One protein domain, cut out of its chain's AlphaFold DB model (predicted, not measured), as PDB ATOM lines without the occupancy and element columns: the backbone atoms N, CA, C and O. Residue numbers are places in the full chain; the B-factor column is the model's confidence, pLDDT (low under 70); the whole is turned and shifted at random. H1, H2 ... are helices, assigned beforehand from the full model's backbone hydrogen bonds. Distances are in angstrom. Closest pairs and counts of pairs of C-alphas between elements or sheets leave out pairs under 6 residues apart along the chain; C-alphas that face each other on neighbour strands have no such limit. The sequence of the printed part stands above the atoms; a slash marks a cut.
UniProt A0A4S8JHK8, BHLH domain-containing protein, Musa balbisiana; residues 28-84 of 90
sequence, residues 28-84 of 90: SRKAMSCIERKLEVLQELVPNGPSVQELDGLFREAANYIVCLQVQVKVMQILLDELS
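What this domain is: This is residues 28 to 84 of the 90 residues of the protein "BHLH domain-containing protein" of Musa balbisiana (UniProt A0A4S8JHK8). Two helices meet near their ends, the end of H1 by the start of H2, and make a long rod with a bend in it. The link folds back between them, and residues 28 to 38 stick out at one end and residues 67 to 84 at the other. The printed part has 57 residues with two named helices, H1 then H2, and no named strand; the class is all helix. It is extended, with a radius of gyration of the C-alphas of 16.0 A, and spans 53 by 20 by 13 A.

Where its parts are: H1 is residues 28 to 45, 26.1 A from C-alpha 28 at (36.044, 2.685, -11.238) to C-alpha 45. H2 is residues 55 to 83, 41.5 A long, ending with C-alpha 83 at (6.449, 46.913, -3.859).

How they stand to each other: H1 and H2 are close but not clearly touching; their closest C-alphas, those of Gln 43 and Leu 58, are 7.2 A apart. They run the same way at a steep tilt of 43 degrees. In H1 and H2 every O i to N i+4 pair is within hydrogen-bond range.

The domain as a whole: The two C-alphas farthest apart, those of Ser 28 and Leu 83, are 53.7 A apart. The printed part has no cut, and the link from H1 to H2, 9 residues, is short. The mean pLDDT of the printed part is 91.2; residues 28 to 31 are under 70.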
ATOM      1  N   SER A  28      35.546   1.875 -12.357       64.75
ATOM      2  CA  SER A  28      36.044   2.685 -11.238       64.75
ATOM      3  C   SER A  28      36.672   3.999 -11.704       64.75
ATOM      4  O   SER A  28      36.332   5.055 -11.184       64.75
ATOM      5  N   ARG A  29      37.537   3.955 -12.729       64.75
ATOM      6  CA  ARG A  29      38.169   5.166 -13.284       64.75
ATOM      7  C   ARG A  29      37.150   6.137 -13.878       64.75
ATOM      8  O   ARG A  29      37.272   7.340 -13.698       64.75
ATOM      9  N   LYS A  30      36.113   5.615 -14.542       69.50
ATOM     10  CA  LYS A  30      35.031   6.448 -15.082       69.50
ATOM     11  C   LYS A  30      34.218   7.119 -13.969       69.50
ATOM     12  O   LYS A  30      33.901   8.295 -14.089       69.50
ATOM     13  N   ALA A  31      33.936   6.413 -12.874       68.38
ATOM     14  CA  ALA A  31      33.255   6.997 -11.718       68.38
ATOM     15  C   ALA A  31      34.076   8.120 -11.055       68.38
ATOM     16  O   ALA A  31      33.513   9.171 -10.770       68.38
ATOM     17  N   MET A  32      35.391   7.934 -10.892       71.81
ATOM     18  CA  MET A  32      36.290   8.977 -10.373       71.81
ATOM     19  C   MET A  32      36.263  10.234 -11.251       71.81
ATOM     20  O   MET A  32      35.984  11.311 -10.736       71.81
ATOM     21  N   SER A  33      36.356  10.081 -12.580       82.50
ATOM     22  CA  SER A  33      36.261  11.223 -13.509       82.50
ATOM     23  C   SER A  33      34.918  11.964 -13.446       82.50
ATOM     24  O   SER A  33      34.845  13.163 -13.689       82.50
ATOM     25  N   CYS A  34      33.825  11.267 -13.115       86.50
ATOM     26  CA  CYS A  34      32.524  11.908 -12.938       86.50
ATOM     27  C   CYS A  34      32.446  12.709 -11.634       86.50
ATOM     28  O   CYS A  34      31.741  13.713 -11.598       86.50
ATOM     29  N   ILE A  35      33.115  12.253 -10.572       89.25
ATOM     30  CA  ILE A  35      33.163  12.961  -9.288       89.25
ATOM     31  C   ILE A  35      34.036  14.205  -9.425       89.25
ATOM     32  O   ILE A  35      33.576  15.284  -9.077       89.25
ATOM     33  N   GLU A  36      35.229  14.075 -10.005       89.69
ATOM     34  CA  GLU A  36      36.141  15.197 -10.273       89.69
ATOM     35  C   GLU A  36      35.432  16.311 -11.048       89.69
ATOM     36  O   GLU A  36      35.377  17.445 -10.586       89.69
ATOM     37  N   ARG A  37      34.739  15.966 -12.139       92.12
ATOM     38  CA  ARG A  37      33.994  16.947 -12.939       92.12
ATOM     39  C   ARG A  37      32.854  17.625 -12.173       92.12
ATOM     40  O   ARG A  37      32.535  18.780 -12.425       92.12
ATOM     41  N   LYS A  38      32.204  16.913 -11.247       93.69
ATOM     42  CA  LYS A  38      31.180  17.510 -10.371       93.69
ATOM     43  C   LYS A  38      31.797  18.449  -9.337       93.69
ATOM     44  O   LYS A  38      31.160  19.435  -8.987       93.69
ATOM     45  N   LEU A  39      32.995  18.136  -8.851       93.12
ATOM     46  CA  LEU A  39      33.732  18.991  -7.927       93.12
ATOM     47  C   LEU A  39      34.234  20.257  -8.620       93.12
ATOM     48  O   LEU A  39      34.092  21.323  -8.041       93.12
ATOM     49  N   GLU A  40      34.717  20.160  -9.861       92.56
ATOM     50  CA  GLU A  40      35.069  21.325 -10.689       92.56
ATOM     51  C   GLU A  40      33.871  22.269 -10.841       92.56
ATOM     52  O   GLU A  40      33.961  23.448 -10.509       92.56
ATOM     53  N   VAL A  41      32.707  21.736 -11.230       95.81
ATOM     54  CA  VAL A  41      31.476  22.537 -11.338       95.81
ATOM     55  C   VAL A  41      31.081  23.143  -9.989       95.81
ATOM     56  O   VAL A  41      30.643  24.288  -9.929       95.81
ATOM     57  N   LEU A  42      31.231  22.402  -8.888       96.00
ATOM     58  CA  LEU A  42      30.932  22.938  -7.562       96.00
ATOM     59  C   LEU A  42      31.889  24.079  -7.182       96.00
ATOM     60  O   LEU A  42      31.437  25.072  -6.623       96.00
ATOM     61  N   GLN A  43      33.178  23.973  -7.510       95.00
ATOM     62  CA  GLN A  43      34.148  25.050  -7.294       95.00
ATOM     63  C   GLN A  43      33.801  26.307  -8.096       95.00
ATOM     64  O   GLN A  43      33.960  27.406  -7.578       95.00
ATOM     65  N   GLU A  44      33.296  26.165  -9.323       95.38
ATOM     66  CA  GLU A  44      32.858  27.307 -10.139       95.38
ATOM     67  C   GLU A  44      31.602  27.995  -9.582       95.38
ATOM     68  O   GLU A  44      31.443  29.206  -9.727       95.38
ATOM     69  N   LEU A  45      30.705  27.238  -8.943       96.12
ATOM     70  CA  LEU A  45      29.443  27.759  -8.403       96.12
ATOM     71  C   LEU A  45      29.583  28.409  -7.023       96.12
ATOM     72  O   LEU A  45      28.759  29.247  -6.654       96.12
ATOM     73  N   VAL A  46      30.567  27.985  -6.232       95.25
ATOM     74  CA  VAL A  46      30.718  28.403  -4.837       95.25
ATOM     75  C   VAL A  46      31.659  29.608  -4.757       95.25
ATOM     76  O   VAL A  46      32.745  29.578  -5.342       95.25
ATOM     77  N   PRO A  47      31.306  30.672  -4.014       92.38
ATOM     78  CA  PRO A  47      32.209  31.794  -3.796       92.38
ATOM     79  C   PRO A  47      33.514  31.307  -3.163       92.38
ATOM     80  O   PRO A  47      33.512  30.495  -2.246       92.38
ATOM     81  N   ASN A  48      34.645  31.790  -3.678       91.62
ATOM     82  CA  ASN A  48      35.993  31.342  -3.303       91.62
ATOM     83  C   ASN A  48      36.308  29.868  -3.625       91.62
ATOM     84  O   ASN A  48      37.419  29.423  -3.336       91.62
ATOM     85  N   GLY A  49      35.408  29.124  -4.275       86.25
ATOM     86  CA  GLY A  49      35.561  27.700  -4.586       86.25
ATOM     87  C   GLY A  49      36.887  27.308  -5.255       86.25
ATOM     88  O   GLY A  49      37.503  26.353  -4.784       86.25
ATOM     89  N   PRO A  50      37.420  28.058  -6.245       87.69
ATOM     90  CA  PRO A  50      38.701  27.729  -6.885       87.69
ATOM     91  C   PRO A  50      39.921  27.840  -5.955       87.69
ATOM     92  O   PRO A  50      40.983  27.302  -6.257       87.69
ATOM     93  N   SER A  51      39.791  28.561  -4.836       86.69
ATOM     94  CA  SER A  51      40.857  28.712  -3.836       86.69
ATOM     95  C   SER A  51      40.815  27.643  -2.738       86.69
ATOM     96  O   SER A  51      41.773  27.510  -1.975       86.69
ATOM     97  N   VAL A  52      39.735  26.855  -2.664       86.00
ATOM     98  CA  VAL A  52      39.551  25.834  -1.634       86.00
ATOM     99  C   VAL A  52      40.186  24.516  -2.075       86.00
ATOM    100  O   VAL A  52      39.687  23.821  -2.956       86.00
ATOM    101  N   GLN A  53      41.297  24.161  -1.433       80.81
ATOM    102  CA  GLN A  53      42.048  22.935  -1.727       80.81
ATOM    103  C   GLN A  53      41.442  21.688  -1.064       80.81
ATOM    104  O   GLN A  53      41.677  20.572  -1.522       80.81
ATOM    105  N   GLU A  54      40.657  21.861   0.004       90.31
ATOM    106  CA  GLU A  54      40.086  20.767   0.791       90.31
ATOM    107  C   GLU A  54      38.592  20.558   0.504       90.31
ATOM    108  O   GLU A  54      37.791  21.491   0.533       90.31
ATOM    109  N   LEU A  55      38.203  19.301   0.279       89.19
ATOM    110  CA  LEU A  55      36.823  18.896  -0.015       89.19
ATOM    111  C   LEU A  55      35.822  19.327   1.062       89.19
ATOM    112  O   LEU A  55      34.771  19.876   0.738       89.19
ATOM    113  N   ASP A  56      36.161  19.119   2.333       93.06
ATOM    114  CA  ASP A  56      35.284  19.470   3.452       93.06
ATOM    115  C   ASP A  56      35.078  20.985   3.547       93.06
ATOM    116  O   ASP A  56      33.962  21.453   3.786       93.06
ATOM    117  N   GLY A  57      36.132  21.760   3.266       93.25
ATOM    118  CA  GLY A  57      36.048  23.211   3.139       93.25
ATOM    119  C   GLY A  57      35.097  23.632   2.018       93.25
ATOM    120  O   GLY A  57      34.246  24.496   2.229       93.25
ATOM    121  N   LEU A  58      35.185  22.978   0.853       95.69
ATOM    122  CA  LEU A  58      34.345  23.291  -0.305       95.69
ATOM    123  C   LEU A  58      32.872  22.988  -0.016       95.69
ATOM    124  O   LEU A  58      31.999  23.795  -0.333       95.69
ATOM    125  N   PHE A  59      32.582  21.850   0.619       96.00
ATOM    126  CA  PHE A  59      31.215  21.497   0.999       96.00
ATOM    127  C   PHE A  59      30.650  22.422   2.074       96.00
ATOM    128  O   PHE A  59      29.474  22.786   2.007       96.00
ATOM    129  N   ARG A  60      31.474  22.842   3.040       95.62
ATOM    130  CA  ARG A  60      31.066  23.811   4.059       95.62
ATOM    131  C   ARG A  60      30.735  25.166   3.442       95.62
ATOM    132  O   ARG A  60      29.698  25.739   3.770       95.62
ATOM    133  N   GLU A  61      31.584  25.657   2.547       95.75
ATOM    134  CA  GLU A  61      31.354  26.927   1.860       95.75
ATOM    135  C   GLU A  61      30.115  26.853   0.960       95.75
ATOM    136  O   GLU A  61      29.278  27.753   0.988       95.75
ATOM    137  N   ALA A  62      29.917  25.731   0.261       97.31
ATOM    138  CA  ALA A  62      28.704  25.481  -0.510       97.31
ATOM    139  C   ALA A  62      27.443  25.510   0.367       97.31
ATOM    140  O   ALA A  62      26.458  26.156   0.013       97.31
ATOM    141  N   ALA A  63      27.468  24.839   1.523       97.75
ATOM    142  CA  ALA A  63      26.345  24.823   2.456       97.75
ATOM    143  C   ALA A  63      26.027  26.229   2.985       97.75
ATOM    144  O   ALA A  63      24.865  26.639   2.983       97.75
ATOM    145  N   ASN A  64      27.055  26.989   3.372       96.94
ATOM    146  CA  ASN A  64      26.897  28.379   3.794       96.94
ATOM    147  C   ASN A  64      26.306  29.236   2.668       96.94
ATOM    148  O   ASN A  64      25.365  29.995   2.896       96.94
ATOM    149  N   TYR A  65      26.812  29.082   1.443       97.75
ATOM    150  CA  TYR A  65      26.341  29.853   0.301       97.75
ATOM    151  C   TYR A  65      24.880  29.546  -0.048       97.75
ATOM    152  O   TYR A  65      24.113  30.473  -0.308       97.75
ATOM    153  N   ILE A  66      24.450  28.282   0.043       98.25
ATOM    154  CA  ILE A  66      23.039  27.896  -0.114       98.25
ATOM    155  C   ILE A  66      22.158  28.634   0.901       98.25
ATOM    156  O   ILE A  66      21.118  29.177   0.525       98.25
ATOM    157  N   VAL A  67      22.569  28.693   2.171       98.31
ATOM    158  CA  VAL A  67      21.816  29.415   3.211       98.31
ATOM    159  C   VAL A  67      21.751  30.913   2.896       98.31
ATOM    160  O   VAL A  67      20.673  31.506   2.961       98.31
ATOM    161  N   CYS A  68      22.866  31.523   2.490       98.12
ATOM    162  CA  CYS A  68      22.903  32.932   2.093       98.12
ATOM    163  C   CYS A  68      21.961  33.225   0.915       98.12
ATOM    164  O   CYS A  68      21.178  34.172   0.984       98.12
ATOM    165  N   LEU A  69      21.983  32.390  -0.128       98.12
ATOM    166  CA  LEU A  69      21.086  32.514  -1.280       98.12
ATOM    167  C   LEU A  69      19.615  32.400  -0.867       98.12
ATOM    168  O   LEU A  69      18.788  33.192  -1.313       98.12
ATOM    169  N   GLN A  70      19.276  31.460   0.021       98.44
ATOM    170  CA  GLN A  70      17.908  31.323   0.531       98.44
ATOM    171  C   GLN A  70      17.432  32.588   1.253       98.44
ATOM    172  O   GLN A  70      16.291  33.007   1.065       98.44
ATOM    173  N   VAL A  71      18.292  33.206   2.066       98.44
ATOM    174  CA  VAL A  71      17.968  34.467   2.747       98.44
ATOM    175  C   VAL A  71      17.799  35.598   1.734       98.44
ATOM    176  O   VAL A  71      16.809  36.323   1.807       98.44
ATOM    177  N   GLN A  72      18.707  35.720   0.763       97.94
ATOM    178  CA  GLN A  72      18.624  36.743  -0.284       97.94
ATOM    179  C   GLN A  72      17.319  36.643  -1.081       97.94
ATOM    180  O   GLN A  72      16.628  37.645  -1.255       97.94
ATOM    181  N   VAL A  73      16.941  35.432  -1.501       97.88
ATOM    182  CA  VAL A  73      15.684  35.194  -2.222       97.88
ATOM    183  C   VAL A  73      14.479  35.562  -1.359       97.88
ATOM    184  O   VAL A  73      13.585  36.248  -1.849       97.88
ATOM    185  N   LYS A  74      14.459  35.182  -0.074       98.00
ATOM    186  CA  LYS A  74      13.365  35.550   0.843       98.00
ATOM    187  C   LYS A  74      13.222  37.060   1.006       98.00
ATOM    188  O   LYS A  74      12.110  37.571   0.960       98.00
ATOM    189  N   VAL A  75      14.330  37.780   1.178       97.44
ATOM    190  CA  VAL A  75      14.309  39.248   1.275       97.44
ATOM    191  C   VAL A  75      13.768  39.859  -0.016       97.44
ATOM    192  O   VAL A  75      12.928  40.752   0.036       97.44
ATOM    193  N   MET A  76      14.203  39.356  -1.173       97.06
ATOM    194  CA  MET A  76      13.746  39.855  -2.468       97.06
ATOM    195  C   MET A  76      12.259  39.565  -2.713       97.06
ATOM    196  O   MET A  76      11.574  40.404  -3.286       97.06
ATOM    197  N   GLN A  77      11.751  38.423  -2.239       96.25
ATOM    198  CA  GLN A  77      10.322  38.096  -2.260       96.25
ATOM    199  C   GLN A  77       9.511  39.058  -1.390       96.25
ATOM    200  O   GLN A  77       8.546  39.622  -1.882       96.25
ATOM    201  N   ILE A  78       9.947  39.326  -0.154       95.81
ATOM    202  CA  ILE A  78       9.277  40.297   0.727       95.81
ATOM    203  C   ILE A  78       9.249  41.683   0.074       95.81
ATOM    204  O   ILE A  78       8.209  42.328   0.028       95.81
ATOM    205  N   LEU A  79      10.382  42.138  -0.470       95.44
ATOM    206  CA  LEU A  79      10.441  43.421  -1.173       95.44
ATOM    207  C   LEU A  79       9.505  43.450  -2.384       95.44
ATOM    208  O   LEU A  79       8.864  44.467  -2.624       95.44
ATOM    209  N   LEU A  80       9.417  42.356  -3.140       94.56
ATOM    210  CA  LEU A  80       8.500  42.249  -4.267       94.56
ATOM    211  C   LEU A  80       7.040  42.270  -3.809       94.56
ATOM    212  O   LEU A  80       6.242  42.935  -4.453       94.56
ATOM    213  N   ASP A  81       6.690  41.615  -2.708       93.12
ATOM    214  CA  ASP A  81       5.320  41.599  -2.184       93.12
ATOM    215  C   ASP A  81       4.878  42.979  -1.668       93.12
ATOM    216  O   ASP A  81       3.726  43.369  -1.858       93.12
ATOM    217  N   GLU A  82       5.794  43.740  -1.062       90.75
ATOM    218  CA  GLU A  82       5.524  45.102  -0.580       90.75
ATOM    219  C   GLU A  82       5.495  46.141  -1.712       90.75
ATOM    220  O   GLU A  82       4.717  47.095  -1.669       90.75
ATOM    221  N   LEU A  83       6.351  45.981  -2.728       88.38
ATOM    222  CA  LEU A  83       6.449  46.913  -3.859       88.38
ATOM    223  C   LEU A  83       5.511  46.561  -5.014       88.38
ATOM    224  O   LEU A  83       5.253  47.413  -5.868       88.38
ATOM    225  N   SER A  84       5.022  45.323  -5.076       83.44
ATOM    226  CA  SER A  84       4.043  44.926  -6.075       83.44
ATOM    227  C   SER A  84       2.754  45.695  -5.795       83.44
ATOM    228  O   SER A  84       2.204  45.591  -4.692       83.44
TER     229      SER A  84